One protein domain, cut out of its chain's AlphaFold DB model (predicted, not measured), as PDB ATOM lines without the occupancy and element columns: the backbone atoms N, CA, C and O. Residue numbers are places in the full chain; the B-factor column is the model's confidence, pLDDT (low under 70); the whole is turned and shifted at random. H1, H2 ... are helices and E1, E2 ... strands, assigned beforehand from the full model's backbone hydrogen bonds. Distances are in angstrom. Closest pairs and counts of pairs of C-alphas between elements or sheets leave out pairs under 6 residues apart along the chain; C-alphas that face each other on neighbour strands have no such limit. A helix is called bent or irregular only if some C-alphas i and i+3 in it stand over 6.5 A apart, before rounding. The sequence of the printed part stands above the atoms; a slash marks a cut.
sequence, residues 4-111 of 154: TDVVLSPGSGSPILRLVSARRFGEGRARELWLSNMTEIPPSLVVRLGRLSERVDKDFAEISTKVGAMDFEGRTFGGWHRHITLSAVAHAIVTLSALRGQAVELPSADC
ATOM      1  N   THR A   4      33.105  -6.171 -45.989       65.75
ATOM      2  CA  THR A   4      34.312  -6.357 -45.178       65.75
ATOM      3  C   THR A   4      34.209  -7.715 -44.508       65.75
ATOM      4  O   THR A   4      33.224  -7.985 -43.814       65.75
ATOM      5  N   ASP A   5      35.233  -8.531 -44.728       63.78
ATOM      6  CA  ASP A   5      35.332  -9.906 -44.268       63.78
ATOM      7  C   ASP A   5      36.385 -10.016 -43.169       63.78
ATOM      8  O   ASP A   5      37.539  -9.628 -43.362       63.78
ATOM      9  N   VAL A   6      35.987 -10.542 -42.011       70.12
ATOM     10  CA  VAL A   6      36.897 -10.842 -40.899       70.12
ATOM     11  C   VAL A   6      36.706 -12.302 -40.509       70.12
ATOM     12  O   VAL A   6      35.612 -12.715 -40.121       70.12
ATOM     13  N   VAL A   7      37.770 -13.095 -40.622       69.62
ATOM     14  CA  VAL A   7      37.789 -14.485 -40.154       69.62
ATOM     15  C   VAL A   7      38.353 -14.496 -38.740       69.62
ATOM     16  O   VAL A   7      39.470 -14.037 -38.510       69.62
ATOM     17  N   LEU A   8      37.564 -14.994 -37.791       71.38
ATOM     18  CA  LEU A   8      37.988 -15.137 -36.405       71.38
ATOM     19  C   LEU A   8      38.612 -16.525 -36.241       71.38
ATOM     20  O   LEU A   8      37.914 -17.538 -36.321       71.38
ATOM     21  N   SER A   9      39.931 -16.568 -36.039       62.97
ATOM     22  CA  SER A   9      40.629 -17.814 -35.720       62.97
ATOM     23  C   SER A   9      40.236 -18.281 -34.317       62.97
ATOM     24  O   SER A   9      40.330 -17.499 -33.367       62.97
ATOM     25  N   PRO A  10      39.792 -19.535 -34.157       70.06
ATOM     26  CA  PRO A  10      39.380 -20.041 -32.863       70.06
ATOM     27  C   PRO A  10      40.575 -20.245 -31.924       70.06
ATOM     28  O   PRO A  10      41.635 -20.710 -32.339       70.06
ATOM     29  N   GLY A  11      40.378 -19.965 -30.631       66.94
ATOM     30  CA  GLY A  11      41.166 -20.602 -29.571       66.94
ATOM     31  C   GLY A  11      40.892 -22.111 -29.556       66.94
ATOM     32  O   GLY A  11      39.849 -22.544 -30.050       66.94
ATOM     33  N   SER A  12      41.825 -22.918 -29.041       66.81
ATOM     34  CA  SER A  12      41.784 -24.391 -29.108       66.81
ATOM     35  C   SER A  12      40.388 -24.958 -28.788       66.81
ATOM     36  O   SER A  12      39.955 -24.908 -27.639       66.81
ATOM     37  N   GLY A  13      39.690 -25.482 -29.805       71.25
ATOM     38  CA  GLY A  13      38.374 -26.126 -29.677       71.25
ATOM     39  C   GLY A  13      37.167 -25.353 -30.232       71.25
ATOM     40  O   GLY A  13      36.091 -25.940 -30.324       71.25
ATOM     41  N   SER A  14      37.306 -24.088 -30.642       75.06
ATOM     42  CA  SER A  14      36.183 -23.338 -31.231       75.06
ATOM     43  C   SER A  14      36.062 -23.555 -32.750       75.06
ATOM     44  O   SER A  14      37.071 -23.750 -33.430       75.06
ATOM     45  N   PRO A  15      34.848 -23.515 -33.328       78.50
ATOM     46  CA  PRO A  15      34.686 -23.514 -34.778       78.50
ATOM     47  C   PRO A  15      35.186 -22.191 -35.371       78.50
ATOM     48  O   PRO A  15      35.027 -21.130 -34.765       78.50
ATOM     49  N   ILE A  16      35.771 -22.241 -36.572       83.56
ATOM     50  CA  ILE A  16      36.116 -21.029 -37.324       83.56
ATOM     51  C   ILE A  16      34.809 -20.331 -37.701       83.56
ATOM     52  O   ILE A  16      33.945 -20.919 -38.355       83.56
ATOM     53  N   LEU A  17      34.671 -19.072 -37.295       85.56
ATOM     54  CA  LEU A  17      33.525 -18.239 -37.638       85.56
ATOM     55  C   LEU A  17      33.983 -17.064 -38.497       85.56
ATOM     56  O   LEU A  17      35.032 -16.457 -38.267       85.56
ATOM     57  N   ARG A  18      33.167 -16.727 -39.489       86.62
ATOM     58  CA  ARG A  18      33.351 -15.569 -40.353       86.62
ATOM     59  C   ARG A  18      32.322 -14.505 -40.004       86.62
ATOM     60  O   ARG A  18      31.120 -14.775 -40.012       86.62
ATOM     61  N   LEU A  19      32.804 -13.298 -39.734       87.19
ATOM     62  CA  LEU A  19      31.987 -12.103 -39.604       87.19
ATOM     63  C   LEU A  19      31.914 -11.411 -40.965       87.19
ATOM     64  O   LEU A  19      32.939 -11.018 -41.528       87.19
ATOM     65  N   VAL A  20      30.698 -11.257 -41.478       87.00
ATOM     66  CA  VAL A  20      30.414 -10.579 -42.741       87.00
ATOM     67  C   VAL A  20      29.594  -9.338 -42.444       87.00
ATOM     68  O   VAL A  20      28.577  -9.399 -41.752       87.00
ATOM     69  N   SER A  21      30.032  -8.202 -42.972       83.00
ATOM     70  CA  SER A  21      29.319  -6.939 -42.822       83.00
ATOM     71  C   SER A  21      28.761  -6.474 -44.161       83.00
ATOM     72  O   SER A  21      29.464  -6.454 -45.172       83.00
ATOM     73  N   ALA A  22      27.486  -6.091 -44.172       80.81
ATOM     74  CA  ALA A  22      26.851  -5.479 -45.326       80.81
ATOM     75  C   ALA A  22      26.511  -4.016 -45.026       80.81
ATOM     76  O   ALA A  22      26.066  -3.629 -43.942       80.81
ATOM     77  N   ARG A  23      26.754  -3.181 -46.032       73.44
ATOM     78  CA  ARG A  23      26.517  -1.742 -45.995       73.44
ATOM     79  C   ARG A  23      25.578  -1.375 -47.135       73.44
ATOM     80  O   ARG A  23      25.798  -1.800 -48.278       73.44
ATOM     81  N   ARG A  24      24.540  -0.590 -46.841       68.56
ATOM     82  CA  ARG A  24      23.689  -0.021 -47.889       68.56
ATOM     83  C   ARG A  24      24.434   1.098 -48.611       68.56
ATOM     84  O   ARG A  24      25.317   1.751 -48.061       68.56
ATOM     85  N   PHE A  25      24.123   1.265 -49.890       61.72
ATOM     86  CA  PHE A  25      24.752   2.287 -50.717       61.72
ATOM     87  C   PHE A  25      24.484   3.676 -50.111       61.72
ATOM     88  O   PHE A  25      23.335   3.991 -49.816       61.72
ATOM     89  N   GLY A  26      25.535   4.472 -49.889       68.81
ATOM     90  CA  GLY A  26      25.438   5.811 -49.291       68.81
ATOM     91  C   GLY A  26      25.635   5.897 -47.769       68.81
ATOM     92  O   GLY A  26      25.651   7.002 -47.239       68.81
ATOM     93  N   GLU A  27      25.831   4.785 -47.051       67.62
ATOM     94  CA  GLU A  27      26.017   4.810 -45.589       67.62
ATOM     95  C   GLU A  27      27.484   4.635 -45.154       67.62
ATOM     96  O   GLU A  27      28.247   3.855 -45.721       67.62
ATOM     97  N   GLY A  28      27.896   5.351 -44.101       61.69
ATOM     98  CA  GLY A  28      29.259   5.302 -43.548       61.69
ATOM     99  C   GLY A  28      29.546   4.116 -42.614       61.69
ATOM    100  O   GLY A  28      30.710   3.829 -42.338       61.69
ATOM    101  N   ARG A  29      28.512   3.402 -42.145       64.06
ATOM    102  CA  ARG A  29      28.604   2.293 -41.176       64.06
ATOM    103  C   ARG A  29      27.926   1.038 -41.731       64.06
ATOM    104  O   ARG A  29      26.933   1.141 -42.441       64.06
ATOM    105  N   ALA A  30      28.462  -0.143 -41.414       61.50
ATOM    106  CA  ALA A  30      27.761  -1.399 -41.682       61.50
ATOM    107  C   ALA A  30      26.485  -1.462 -40.830       61.50
ATOM    108  O   ALA A  30      26.562  -1.341 -39.605       61.50
ATOM    109  N   ARG A  31      25.327  -1.609 -41.478       71.06
ATOM    110  CA  ARG A  31      24.031  -1.743 -40.798       71.06
ATOM    111  C   ARG A  31      23.683  -3.190 -40.470       71.06
ATOM    112  O   ARG A  31      22.932  -3.419 -39.532       71.06
ATOM    113  N   GLU A  32      24.249  -4.140 -41.205       78.88
ATOM    114  CA  GLU A  32      23.952  -5.563 -41.071       78.88
ATOM    115  C   GLU A  32      25.258  -6.320 -40.810       78.88
ATOM    116  O   GLU A  32      26.213  -6.219 -41.588       78.88
ATOM    117  N   LEU A  33      25.308  -7.055 -39.699       85.69
ATOM    118  CA  LEU A  33      26.432  -7.902 -39.306       85.69
ATOM    119  C   LEU A  33      25.939  -9.342 -39.197       85.69
ATOM    120  O   LEU A  33      24.988  -9.618 -38.469       85.69
ATOM    121  N   TRP A  34      26.610 -10.249 -39.899       86.50
ATOM    122  CA  TRP A  34      26.283 -11.669 -39.945       86.50
ATOM    123  C   TRP A  34      27.465 -12.482 -39.440       86.50
ATOM    124  O   TRP A  34      28.586 -12.300 -39.912       86.50
ATOM    125  N   LEU A  35      27.214 -13.405 -38.517       88.88
ATOM    126  CA  LEU A  35      28.199 -14.385 -38.072       88.88
ATOM    127  C   LEU A  35      27.840 -15.740 -38.681       88.88
ATOM    128  O   LEU A  35      26.721 -16.217 -38.510       88.88
ATOM    129  N   SER A  36      28.769 -16.346 -39.416       87.12
ATOM    130  CA  SER A  36      28.524 -17.598 -40.134       87.12
ATOM    131  C   SER A  36      29.695 -18.562 -39.988       87.12
ATOM    132  O   SER A  36      30.852 -18.164 -40.089       87.12
ATOM    133  N   ASN A  37      29.397 -19.846 -39.801       89.56
ATOM    134  CA  ASN A  37      30.376 -20.932 -39.897       89.56
ATOM    135  C   ASN A  37      30.648 -21.356 -41.354       89.56
ATOM    136  O   ASN A  37      31.454 -22.249 -41.595       89.56
ATOM    137  N   MET A  38      29.986 -20.736 -42.335       88.75
ATOM    138  CA  MET A  38      30.185 -21.026 -43.752       88.75
ATOM    139  C   MET A  38      31.441 -20.300 -44.246       88.75
ATOM    140  O   MET A  38      31.351 -19.234 -44.855       88.75
ATOM    141  N   THR A  39      32.620 -20.835 -43.947       85.75
ATOM    142  CA  THR A  39      33.921 -20.218 -44.267       85.75
ATOM    143  C   THR A  39      34.369 -20.460 -45.710       85.75
ATOM    144  O   THR A  39      35.093 -19.639 -46.265       85.75
ATOM    145  N   GLU A  40      33.890 -21.537 -46.338       88.19
ATOM    146  CA  GLU A  40      34.333 -21.994 -47.667       88.19
ATOM    147  C   GLU A  40      33.601 -21.325 -48.843       88.19
ATOM    148  O   GLU A  40      34.060 -21.370 -49.980       88.19
ATOM    149  N   ILE A  41      32.457 -20.681 -48.594       88.75
ATOM    150  CA  ILE A  41      31.652 -20.037 -49.644       88.75
ATOM    151  C   ILE A  41      32.008 -18.553 -49.816       88.75
ATOM    152  O   ILE A  41      32.473 -17.919 -48.864       88.75
ATOM    153  N   PRO A  42      31.716 -17.930 -50.971       88.31
ATOM    154  CA  PRO A  42      31.922 -16.496 -51.156       88.31
ATOM    155  C   PRO A  42      31.128 -15.643 -50.141       88.31
ATOM    156  O   PRO A  42      29.948 -15.924 -49.908       88.31
ATOM    157  N   PRO A  43      31.709 -14.563 -49.583       84.12
ATOM    158  CA  PRO A  43      31.022 -13.657 -48.652       84.12
ATOM    159  C   PRO A  43      29.717 -13.070 -49.186       84.12
ATOM    160  O   PRO A  43      28.731 -12.930 -48.463       84.12
ATOM    161  N   SER A  44      29.683 -12.778 -50.486       85.25
ATOM    162  CA  SER A  44      28.495 -12.277 -51.177       85.25
ATOM    163  C   SER A  44      27.311 -13.244 -51.082       85.25
ATOM    164  O   SER A  44      26.167 -12.796 -50.996       85.25
ATOM    165  N   LEU A  45      27.571 -14.557 -51.045       89.06
ATOM    166  CA  LEU A  45      26.541 -15.572 -50.847       89.06
ATOM    167  C   LEU A  45      26.010 -15.535 -49.410       89.06
ATOM    168  O   LEU A  45      24.799 -15.579 -49.231       89.06
ATOM    169  N   VAL A  46      26.880 -15.384 -48.404       88.75
ATOM    170  CA  VAL A  46      26.457 -15.247 -46.996       88.75
ATOM    171  C   VAL A  46      25.572 -14.022 -46.808       88.75
ATOM    172  O   VAL A  46      24.502 -14.141 -46.220       88.75
ATOM    173  N   VAL A  47      25.949 -12.866 -47.366       87.00
ATOM    174  CA  VAL A  47      25.098 -11.662 -47.325       87.00
ATOM    175  C   VAL A  47      23.760 -11.912 -48.015       87.00
ATOM    176  O   VAL A  47      22.712 -11.517 -47.507       87.00
ATOM    177  N   ARG A  48      23.768 -12.575 -49.176       88.00
ATOM    178  CA  ARG A  48      22.539 -12.892 -49.914       88.00
ATOM    179  C   ARG A  48      21.627 -13.837 -49.129       88.00
ATOM    180  O   ARG A  48      20.417 -13.647 -49.175       88.00
ATOM    181  N   LEU A  49      22.190 -14.821 -48.426       89.69
ATOM    182  CA  LEU A  49      21.451 -15.727 -47.546       89.69
ATOM    183  C   LEU A  49      20.908 -14.995 -46.318       89.69
ATOM    184  O   LEU A  49      19.733 -15.149 -46.010       89.69
ATOM    185  N   GLY A  50      21.717 -14.149 -45.674       87.69
ATOM    186  CA  GLY A  50      21.271 -13.310 -44.559       87.69
ATOM    187  C   GLY A  50      20.075 -12.443 -44.950       87.69
ATOM    188  O   GLY A  50      19.060 -12.432 -44.270       87.69
ATOM    189  N   ARG A  51      20.107 -11.835 -46.139       86.75
ATOM    190  CA  ARG A  51      18.973 -11.058 -46.667       86.75
ATOM    191  C   ARG A  51      17.701 -11.862 -46.928       86.75
ATOM    192  O   ARG A  51      16.633 -11.265 -47.039       86.75
ATOM    193  N   LEU A  52      17.769 -13.191 -47.038       90.06
ATOM    194  CA  LEU A  52      16.547 -13.995 -47.095       90.06
ATOM    195  C   LEU A  52      15.779 -13.935 -45.772       90.06
ATOM    196  O   LEU A  52      14.560 -14.065 -45.815       90.06
ATOM    197  N   SER A  53      16.434 -13.677 -44.632       89.00
ATOM    198  CA  SER A  53      15.717 -13.486 -43.368       89.00
ATOM    199  C   SER A  53      14.843 -12.233 -43.407       89.00
ATOM    200  O   SER A  53      13.700 -12.298 -42.988       89.00
ATOM    201  N   GLU A  54      15.314 -11.133 -44.011       88.06
ATOM    202  CA  GLU A  54      14.497  -9.919 -44.183       88.06
ATOM    203  C   GLU A  54      13.246 -10.201 -45.026       88.06
ATOM    204  O   GLU A  54      12.177  -9.644 -44.781       88.06
ATOM    205  N   ARG A  55      13.368 -11.080 -46.033       90.56
ATOM    206  CA  ARG A  55      12.212 -11.542 -46.807       90.56
ATOM    207  C   ARG A  55      11.268 -12.372 -45.942       90.56
ATOM    208  O   ARG A  55      10.072 -12.136 -46.011       90.56
ATOM    209  N   VAL A  56      11.784 -13.290 -45.124       91.62
ATOM    210  CA  VAL A  56      10.960 -14.071 -44.187       91.62
ATOM    211  C   VAL A  56      10.220 -13.152 -43.216       91.62
ATOM    212  O   VAL A  56       9.024 -13.334 -43.025       91.62
ATOM    213  N   ASP A  57      10.885 -12.139 -42.663       92.06
ATOM    214  CA  ASP A  57      10.268 -11.173 -41.746       92.06
ATOM    215  C   ASP A  57       9.153 -10.383 -42.436       92.06
ATOM    216  O   ASP A  57       8.060 -10.209 -41.888       92.06
ATOM    217  N   LYS A  58       9.409  -9.939 -43.670       91.69
ATOM    218  CA  LYS A  58       8.416  -9.245 -44.488       91.69
ATOM    219  C   LYS A  58       7.221 -10.145 -44.804       91.69
ATOM    220  O   LYS A  58       6.088  -9.742 -44.560       91.69
ATOM    221  N   ASP A  59       7.461 -11.351 -45.308       92.00
ATOM    222  CA  ASP A  59       6.408 -12.308 -45.658       92.00
ATOM    223  C   ASP A  59       5.621 -12.726 -44.406       92.00
ATOM    224  O   ASP A  59       4.402 -12.904 -44.452       92.00
ATOM    225  N   PHE A  60       6.291 -12.813 -43.253       91.62
ATOM    226  CA  PHE A  60       5.630 -13.043 -41.980       91.62
ATOM    227  C   PHE A  60       4.673 -11.898 -41.644       91.62
ATOM    228  O   PHE A  60       3.488 -12.144 -41.409       91.62
ATOM    229  N   ALA A  61       5.158 -10.655 -41.687       90.25
ATOM    230  CA  ALA A  61       4.368  -9.465 -41.390       90.25
ATOM    231  C   ALA A  61       3.207  -9.246 -42.378       90.25
ATOM    232  O   ALA A  61       2.119  -8.851 -41.959       90.25
ATOM    233  N   GLU A  62       3.415  -9.501 -43.671       89.62
ATOM    234  CA  GLU A  62       2.451  -9.189 -44.733       89.62
ATOM    235  C   GLU A  62       1.453 -10.315 -45.024       89.62
ATOM    236  O   GLU A  62       0.330 -10.014 -45.449       89.62
ATOM    237  N   ILE A  63       1.848 -11.576 -44.820       92.38
ATOM    238  CA  ILE A  63       1.064 -12.767 -45.180       92.38
ATOM    239  C   ILE A  63       0.776 -13.612 -43.941       92.38
ATOM    240  O   ILE A  63      -0.395 -13.848 -43.642       92.38
ATOM    241  N   SER A  64       1.804 -14.059 -43.211       92.31
ATOM    242  CA  SER A  64       1.627 -15.024 -42.107       92.31
ATOM    243  C   SER A  64       0.712 -14.502 -41.001       92.31
ATOM    244  O   SER A  64      -0.133 -15.246 -40.505       92.31
ATOM    245  N   THR A  65       0.826 -13.218 -40.653       90.38
ATOM    246  CA  THR A  65      -0.085 -12.578 -39.692       90.38
ATOM    247  C   THR A  65      -1.540 -12.602 -40.168       90.38
ATOM    248  O   THR A  65      -2.435 -12.864 -39.376       90.38
ATOM    249  N   LYS A  66      -1.793 -12.395 -41.467       89.44
ATOM    250  CA  LYS A  66      -3.148 -12.339 -42.044       89.44
ATOM    251  C   LYS A  66      -3.794 -13.710 -42.232       89.44
ATOM    252  O   LYS A  66      -5.018 -13.799 -42.241       89.44
ATOM    253  N   VAL A  67      -2.994 -14.767 -42.384       91.69
ATOM    254  CA  VAL A  67      -3.478 -16.164 -42.404       91.69
ATOM    255  C   VAL A  67      -3.564 -16.774 -40.999       91.69
ATOM    256  O   VAL A  67      -3.704 -17.989 -40.845       91.69
ATOM    257  N   GLY A  68      -3.460 -15.927 -39.973       90.00
ATOM    258  CA  GLY A  68      -3.700 -16.274 -38.583       90.00
ATOM    259  C   GLY A  68      -2.602 -17.097 -37.931       90.00
ATOM    260  O   GLY A  68      -2.883 -17.791 -36.966       90.00
ATOM    261  N   ALA A  69      -1.351 -17.026 -38.404       91.69
ATOM    262  CA  ALA A  69      -0.244 -17.779 -37.801       91.69
ATOM    263  C   ALA A  69       0.022 -17.419 -36.322       91.69
ATOM    264  O   ALA A  69       0.702 -18.167 -35.622       91.69
ATOM    265  N   MET A  70      -0.483 -16.268 -35.860       90.75
ATOM    266  CA  MET A  70      -0.369 -15.801 -34.473       90.75
ATOM    267  C   MET A  70      -1.659 -15.999 -33.657       90.75
ATOM    268  O   MET A  70      -1.670 -15.673 -32.473       90.75
ATOM    269  N   ASP A  71      -2.716 -16.560 -34.250       89.12
ATOM    270  CA  ASP A  71      -4.073 -16.560 -33.680       89.12
ATOM    271  C   ASP A  71      -4.424 -17.894 -32.991       89.12
ATOM    272  O   ASP A  71      -5.580 -18.320 -32.938       89.12
ATOM    273  N   PHE A  72      -3.420 -18.602 -32.466       90.50
ATOM    274  CA  PHE A  72      -3.630 -19.845 -31.726       90.50
ATOM    275  C   PHE A  72      -3.897 -19.586 -30.239       90.50
ATOM    276  O   PHE A  72      -2.996 -19.214 -29.490       90.50
ATOM    277  N   GLU A  73      -5.115 -19.882 -29.783       91.88
ATOM    278  CA  GLU A  73      -5.523 -19.738 -28.371       91.88
ATOM    279  C   GLU A  73      -5.671 -21.084 -27.627       91.88
ATOM    280  O   GLU A  73      -6.051 -21.135 -26.452       91.88
ATOM    281  N   GLY A  74      -5.392 -22.207 -28.299       90.69
ATOM    282  CA  GLY A  74      -5.491 -23.545 -27.713       90.69
ATOM    283  C   GLY A  74      -4.375 -23.861 -26.705       90.69
ATOM    284  O   GLY A  74      -3.380 -23.154 -26.593       90.69
ATOM    285  N   ARG A  75      -4.518 -24.971 -25.965       93.81
ATOM    286  CA  ARG A  75      -3.523 -25.426 -24.962       93.81
ATOM    287  C   ARG A  75      -2.926 -26.806 -25.236       93.81
ATOM    288  O   ARG A  75      -2.253 -27.366 -24.379       93.81
ATOM    289  N   THR A  76      -3.202 -27.383 -26.401       95.75
ATOM    290  CA  THR A  76      -2.711 -28.714 -26.770       95.75
ATOM    291  C   THR A  76      -1.661 -28.607 -27.863       95.75
ATOM    292  O   THR A  76      -1.803 -27.834 -28.810       95.75
ATOM    293  N   PHE A  77      -0.617 -29.428 -27.755       95.00
ATOM    294  CA  PHE A  77       0.433 -29.501 -28.769       95.00
ATOM    295  C   PHE A  77      -0.112 -29.958 -30.132       95.00
ATOM    296  O   PHE A  77       0.205 -29.360 -31.155       95.00
ATOM    297  N   GLY A  78      -1.004 -30.958 -30.149       97.94
ATOM    298  CA  GLY A  78      -1.657 -31.415 -31.383       97.94
ATOM    299  C   GLY A  78      -2.510 -30.326 -32.044       97.94
ATOM    300  O   GLY A  78      -2.457 -30.151 -33.262       97.94
ATOM    301  N   GLY A  79      -3.225 -29.531 -31.238       95.62
ATOM    302  CA  GLY A  79      -3.970 -28.371 -31.725       95.62
ATOM    303  C   GLY A  79      -3.052 -27.317 -32.344       95.62
ATOM    304  O   GLY A  79      -3.337 -26.836 -33.441       95.62
ATOM    305  N   TRP A  80      -1.929 -27.013 -31.686       96.50
ATOM    306  CA  TRP A  80      -0.924 -26.078 -32.196       96.50
ATOM    307  C   TRP A  80      -0.333 -26.555 -33.526       96.50
ATOM    308  O   TRP A  80      -0.288 -25.789 -34.487       96.50
ATOM    309  N   HIS A  81       0.038 -27.835 -33.627       97.94
ATOM    310  CA  HIS A  81       0.622 -28.390 -34.846       97.94
ATOM    311  C   HIS A  81      -0.350 -28.321 -36.030       97.94
ATOM    312  O   HIS A  81       0.026 -27.883 -37.119       97.94
ATOM    313  N   ARG A  82      -1.616 -28.712 -35.827       97.62
ATOM    314  CA  ARG A  82      -2.651 -28.608 -36.868       97.62
ATOM    315  C   ARG A  82      -2.861 -27.156 -37.300       97.62
ATOM    316  O   ARG A  82      -2.941 -26.902 -38.498       97.62
ATOM    317  N   HIS A  83      -2.917 -26.220 -36.351       96.12
ATOM    318  CA  HIS A  83      -3.063 -24.794 -36.643       96.12
ATOM    319  C   HIS A  83      -1.885 -24.257 -37.468       96.12
ATOM    320  O   HIS A  83      -2.103 -23.759 -38.568       96.12
ATOM    321  N   ILE A  84      -0.643 -24.452 -37.010       97.00
ATOM    322  CA  ILE A  84       0.555 -23.996 -37.734       97.00
ATOM    323  C   ILE A  84       0.666 -24.651 -39.113       97.00
ATOM    324  O   ILE A  84       1.033 -23.980 -40.075       97.00
ATOM    325  N   THR A  85       0.287 -25.926 -39.246       97.75
ATOM    326  CA  THR A  85       0.247 -26.597 -40.554       97.75
ATOM    327  C   THR A  85      -0.750 -25.915 -41.492       97.75
ATOM    328  O   THR A  85      -0.400 -25.595 -42.627       97.75
ATOM    329  N   LEU A  86      -1.979 -25.650 -41.035       97.44
ATOM    330  CA  LEU A  86      -2.997 -24.978 -41.849       97.44
ATOM    331  C   LEU A  86      -2.587 -23.543 -42.215       97.44
ATOM    332  O   LEU A  86      -2.725 -23.159 -43.377       97.44
ATOM    333  N   SER A  87      -2.020 -22.778 -41.279       96.00
ATOM    334  CA  SER A  87      -1.498 -21.433 -41.552       96.00
ATOM    335  C   SER A  87      -0.334 -21.456 -42.548       96.00
ATOM    336  O   SER A  87      -0.278 -20.607 -43.435       96.00
ATOM    337  N   ALA A  88       0.564 -22.445 -42.474       96.06
ATOM    338  CA  ALA A  88       1.651 -22.612 -43.442       96.06
ATOM    339  C   ALA A  88       1.131 -22.964 -44.848       96.06
ATOM    340  O   ALA A  88       1.607 -22.406 -45.838       96.06
ATOM    341  N   VAL A  89       0.123 -23.839 -44.949       98.00
ATOM    342  CA  VAL A  89      -0.546 -24.151 -46.225       98.00
ATOM    343  C   VAL A  89      -1.216 -22.904 -46.806       98.00
ATOM    344  O   VAL A  89      -1.028 -22.606 -47.984       98.00
ATOM    345  N   ALA A  90      -1.949 -22.142 -45.991       95.88
ATOM    346  CA  ALA A  90      -2.580 -20.894 -46.417       95.88
ATOM    347  C   ALA A  90      -1.546 -19.863 -46.897       95.88
ATOM    348  O   ALA A  90      -1.712 -19.285 -47.973       95.88
ATOM    349  N   HIS A  91      -0.446 -19.690 -46.157       95.06
ATOM    350  CA  HIS A  91       0.681 -18.856 -46.570       95.06
ATOM    351  C   HIS A  91       1.218 -19.288 -47.942       95.06
ATOM    352  O   HIS A  91       1.350 -18.463 -48.844       95.06
ATOM    353  N   ALA A  92       1.480 -20.585 -48.134       95.75
ATOM    354  CA  ALA A  92       1.991 -21.109 -49.397       95.75
ATOM    355  C   ALA A  92       1.027 -20.858 -50.566       95.75
ATOM    356  O   ALA A  92       1.471 -20.451 -51.639       95.75
ATOM    357  N   ILE A  93      -0.281 -21.048 -50.366       95.62
ATOM    358  CA  ILE A  93      -1.295 -20.764 -51.390       95.62
ATOM    359  C   ILE A  93      -1.240 -19.291 -51.806       95.62
ATOM    360  O   ILE A  93      -1.201 -19.013 -53.004       95.62
ATOM    361  N   VAL A  94      -1.196 -18.356 -50.853       94.25
ATOM    362  CA  VAL A  94      -1.124 -16.913 -51.147       94.25
ATOM    363  C   VAL A  94       0.151 -16.587 -51.917       94.25
ATOM    364  O   VAL A  94       0.082 -15.980 -52.987       94.25
ATOM    365  N   THR A  95       1.304 -17.024 -51.408       93.38
ATOM    366  CA  THR A  95       2.608 -16.736 -52.010       93.38
ATOM    367  C   THR A  95       2.698 -17.302 -53.428       93.38
ATOM    368  O   THR A  95       3.093 -16.598 -54.356       93.38
ATOM    369  N   LEU A  96       2.265 -18.548 -53.642       95.50
ATOM    370  CA  LEU A  96       2.271 -19.176 -54.967       95.50
ATOM    371  C   LEU A  96       1.260 -18.540 -55.927       95.50
ATOM    372  O   LEU A  96       1.547 -18.427 -57.118       95.50
ATOM    373  N   SER A  97       0.100 -18.107 -55.436       94.50
ATOM    374  CA  SER A  97      -0.894 -17.412 -56.262       94.50
ATOM    375  C   SER A  97      -0.373 -16.045 -56.710       94.50
ATOM    376  O   SER A  97      -0.445 -15.725 -57.897       94.50
ATOM    377  N   ALA A  98       0.268 -15.292 -55.809       90.31
ATOM    378  CA  ALA A  98       0.917 -14.026 -56.143       90.31
ATOM    379  C   ALA A  98       2.005 -14.204 -57.219       90.31
ATOM    380  O   ALA A  98       2.056 -13.433 -58.176       90.31
ATOM    381  N   LEU A  99       2.818 -15.264 -57.126       91.88
ATOM    382  CA  LEU A  99       3.817 -15.602 -58.152       91.88
ATOM    383  C   LEU A  99       3.195 -15.963 -59.511       91.88
ATOM    384  O   LEU A  99       3.819 -15.741 -60.546       91.88
ATOM    385  N   ARG A 100       1.971 -16.500 -59.521       94.75
ATOM    386  CA  ARG A 100       1.203 -16.805 -60.740       94.75
ATOM    387  C   ARG A 100       0.439 -15.597 -61.294       94.75
ATOM    388  O   ARG A 100      -0.279 -15.746 -62.278       94.75
ATOM    389  N   GLY A 101       0.556 -14.421 -60.673       90.94
ATOM    390  CA  GLY A 101      -0.227 -13.234 -61.036       90.94
ATOM    391  C   GLY A 101      -1.708 -13.337 -60.651       90.94
ATOM    392  O   GLY A 101      -2.529 -12.561 -61.131       90.94
ATOM    393  N   GLN A 102      -2.059 -14.293 -59.791       85.69
ATOM    394  CA  GLN A 102      -3.407 -14.503 -59.278       85.69
ATOM    395  C   GLN A 102      -3.491 -13.827 -57.909       85.69
ATOM    396  O   GLN A 102      -3.062 -14.387 -56.898       85.69
ATOM    397  N   ALA A 103      -3.988 -12.592 -57.874       73.81
ATOM    398  CA  ALA A 103      -4.136 -11.864 -56.621       73.81
ATOM    399  C   ALA A 103      -5.157 -12.578 -55.720       73.81
ATOM    400  O   ALA A 103      -6.348 -12.611 -56.022       73.81
ATOM    401  N   VAL A 104      -4.681 -13.154 -54.614       78.12
ATOM    402  CA  VAL A 104      -5.537 -13.622 -53.521       78.12
ATOM    403  C   VAL A 104      -5.699 -12.456 -52.561       78.12
ATOM    404  O   VAL A 104      -4.727 -12.012 -51.946       78.12
ATOM    405  N   GLU A 105      -6.916 -11.930 -52.457       74.75
ATOM    406  CA  GLU A 105      -7.221 -10.872 -51.502       74.75
ATOM    407  C   GLU A 105      -7.247 -11.465 -50.091       74.75
ATOM    408  O   GLU A 105      -8.114 -12.265 -49.740       74.75
ATOM    409  N   LEU A 106      -6.245 -11.105 -49.288       69.62
ATOM    410  CA  LEU A 106      -6.202 -11.475 -47.881       69.62
ATOM    411  C   LEU A 106      -7.045 -10.500 -47.058       69.62
ATOM    412  O   LEU A 106      -6.938  -9.289 -47.275       69.62
ATOM    413  N   PRO A 107      -7.826 -10.990 -46.077       63.03
ATOM    414  CA  PRO A 107      -8.542 -10.110 -45.169       63.03
ATOM    415  C   PRO A 107      -7.546  -9.173 -44.478       63.03
ATOM    416  O   PRO A 107      -6.453  -9.579 -44.069       63.03
ATOM    417  N   SER A 108      -7.907  -7.894 -44.366       58.81
ATOM    418  CA  SER A 108      -7.104  -6.925 -43.623       58.81
ATOM    419  C   SER A 108      -6.925  -7.413 -42.184       58.81
ATOM    420  O   SER A 108      -7.889  -7.889 -41.588       58.81
ATOM    421  N   ALA A 109      -5.728  -7.249 -41.608       55.81
ATOM    422  CA  ALA A 109      -5.441  -7.614 -40.213       55.81
ATOM    423  C   ALA A 109      -6.446  -6.991 -39.217       55.81
ATOM    424  O   ALA A 109      -6.722  -7.553 -38.161       55.81
ATOM    425  N   ASP A 110      -7.066  -5.871 -39.596       54.12
ATOM    426  CA  ASP A 110      -8.133  -5.205 -38.849       54.12
ATOM    427  C   ASP A 110      -9.411  -6.041 -38.678       54.12
ATOM    428  O   ASP A 110     -10.175  -5.774 -37.752       54.12
ATOM    429  N   CYS A 111      -9.658  -7.056 -39.517       57.00
ATOM    430  CA  CYS A 111     -10.833  -7.925 -39.378       57.00
ATOM    431  C   CYS A 111     -10.685  -8.945 -38.234       57.00
ATOM    432  O   CYS A 111     -11.689  -9.498 -37.791       57.00
TER     433      CYS A 111
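What this domain is: This is residues 4 to 111 of the 154 residues of an uncharacterized protein of Streptomyces sp. MnatMP-M17 (UniProt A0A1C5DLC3). A long helix, H1, makes a bridge between two separate parts: a small three-stranded sheet packs on its first turns, and H2 crosses its far end like the bar of a T. The printed part has 108 residues, with the order E1, E2, E3, H1, H2; the sheet runs E1, E2, E3, antiparallel throughout, and the class is mixed, helices and strands. It is only just loose, close to extended, with a radius of gyration of the C-alphas of 19.5 A and spans of 50 by 38 by 25 A.

Where its parts are: Find C-alpha 4 at (34.312, -6.357, -45.178), where E1, residues 4 to 8, begins. E2 is residues 17 to 22, 16.3 A long, and E3 is residues 32 to 36. From C-alpha 43 at (31.022, -13.657, -48.652), H1 runs 30.1 A to residue 64; it is neither bent nor irregular, but only just: C-alphas 61 and 64 are 6.2 A apart. H2, residues 77 to 99, runs 32.7 A to C-alpha 99 at (3.817, -15.602, -58.152).

How they stand to each other: E1, E2 and E3 form a meander, each strand the antiparallel neighbour of the one before. In hairpin E1 and E2, look for N 19 and O 6, 2.9 A apart; in hairpin E2 and E3, N 20 and O 34, 2.8 A. H1 is on the sheet at a height of 9.6 A, in two layers, a helix on one face of a sheet; the C-alphas of Val 20 and Pro 43, the closest of E2 and H1, are 6.7 A apart. On the local plane H1 runs across the strands, at 66 degrees to E3. With residues 63 to 64 alone H1 touches H2, about perpendicular at 74 degrees; the closest C-alphas, of Ser 64 and His 91, are 6.0 A apart. H2 is apart from E1, E2 and E3. Every O i to N i+4 pair is within hydrogen-bond range in H2, and 16 of 18 in H1.

The domain as a whole: The two C-alphas farthest apart, of Ser 12 and Cys 111, are 56.1 A apart. The printed part has no cut; the link from H1 to H2, residues 65 to 76, is long. Look for pLDDT under 70 at 19 residues, among them 24 to 30 and 106 to 111.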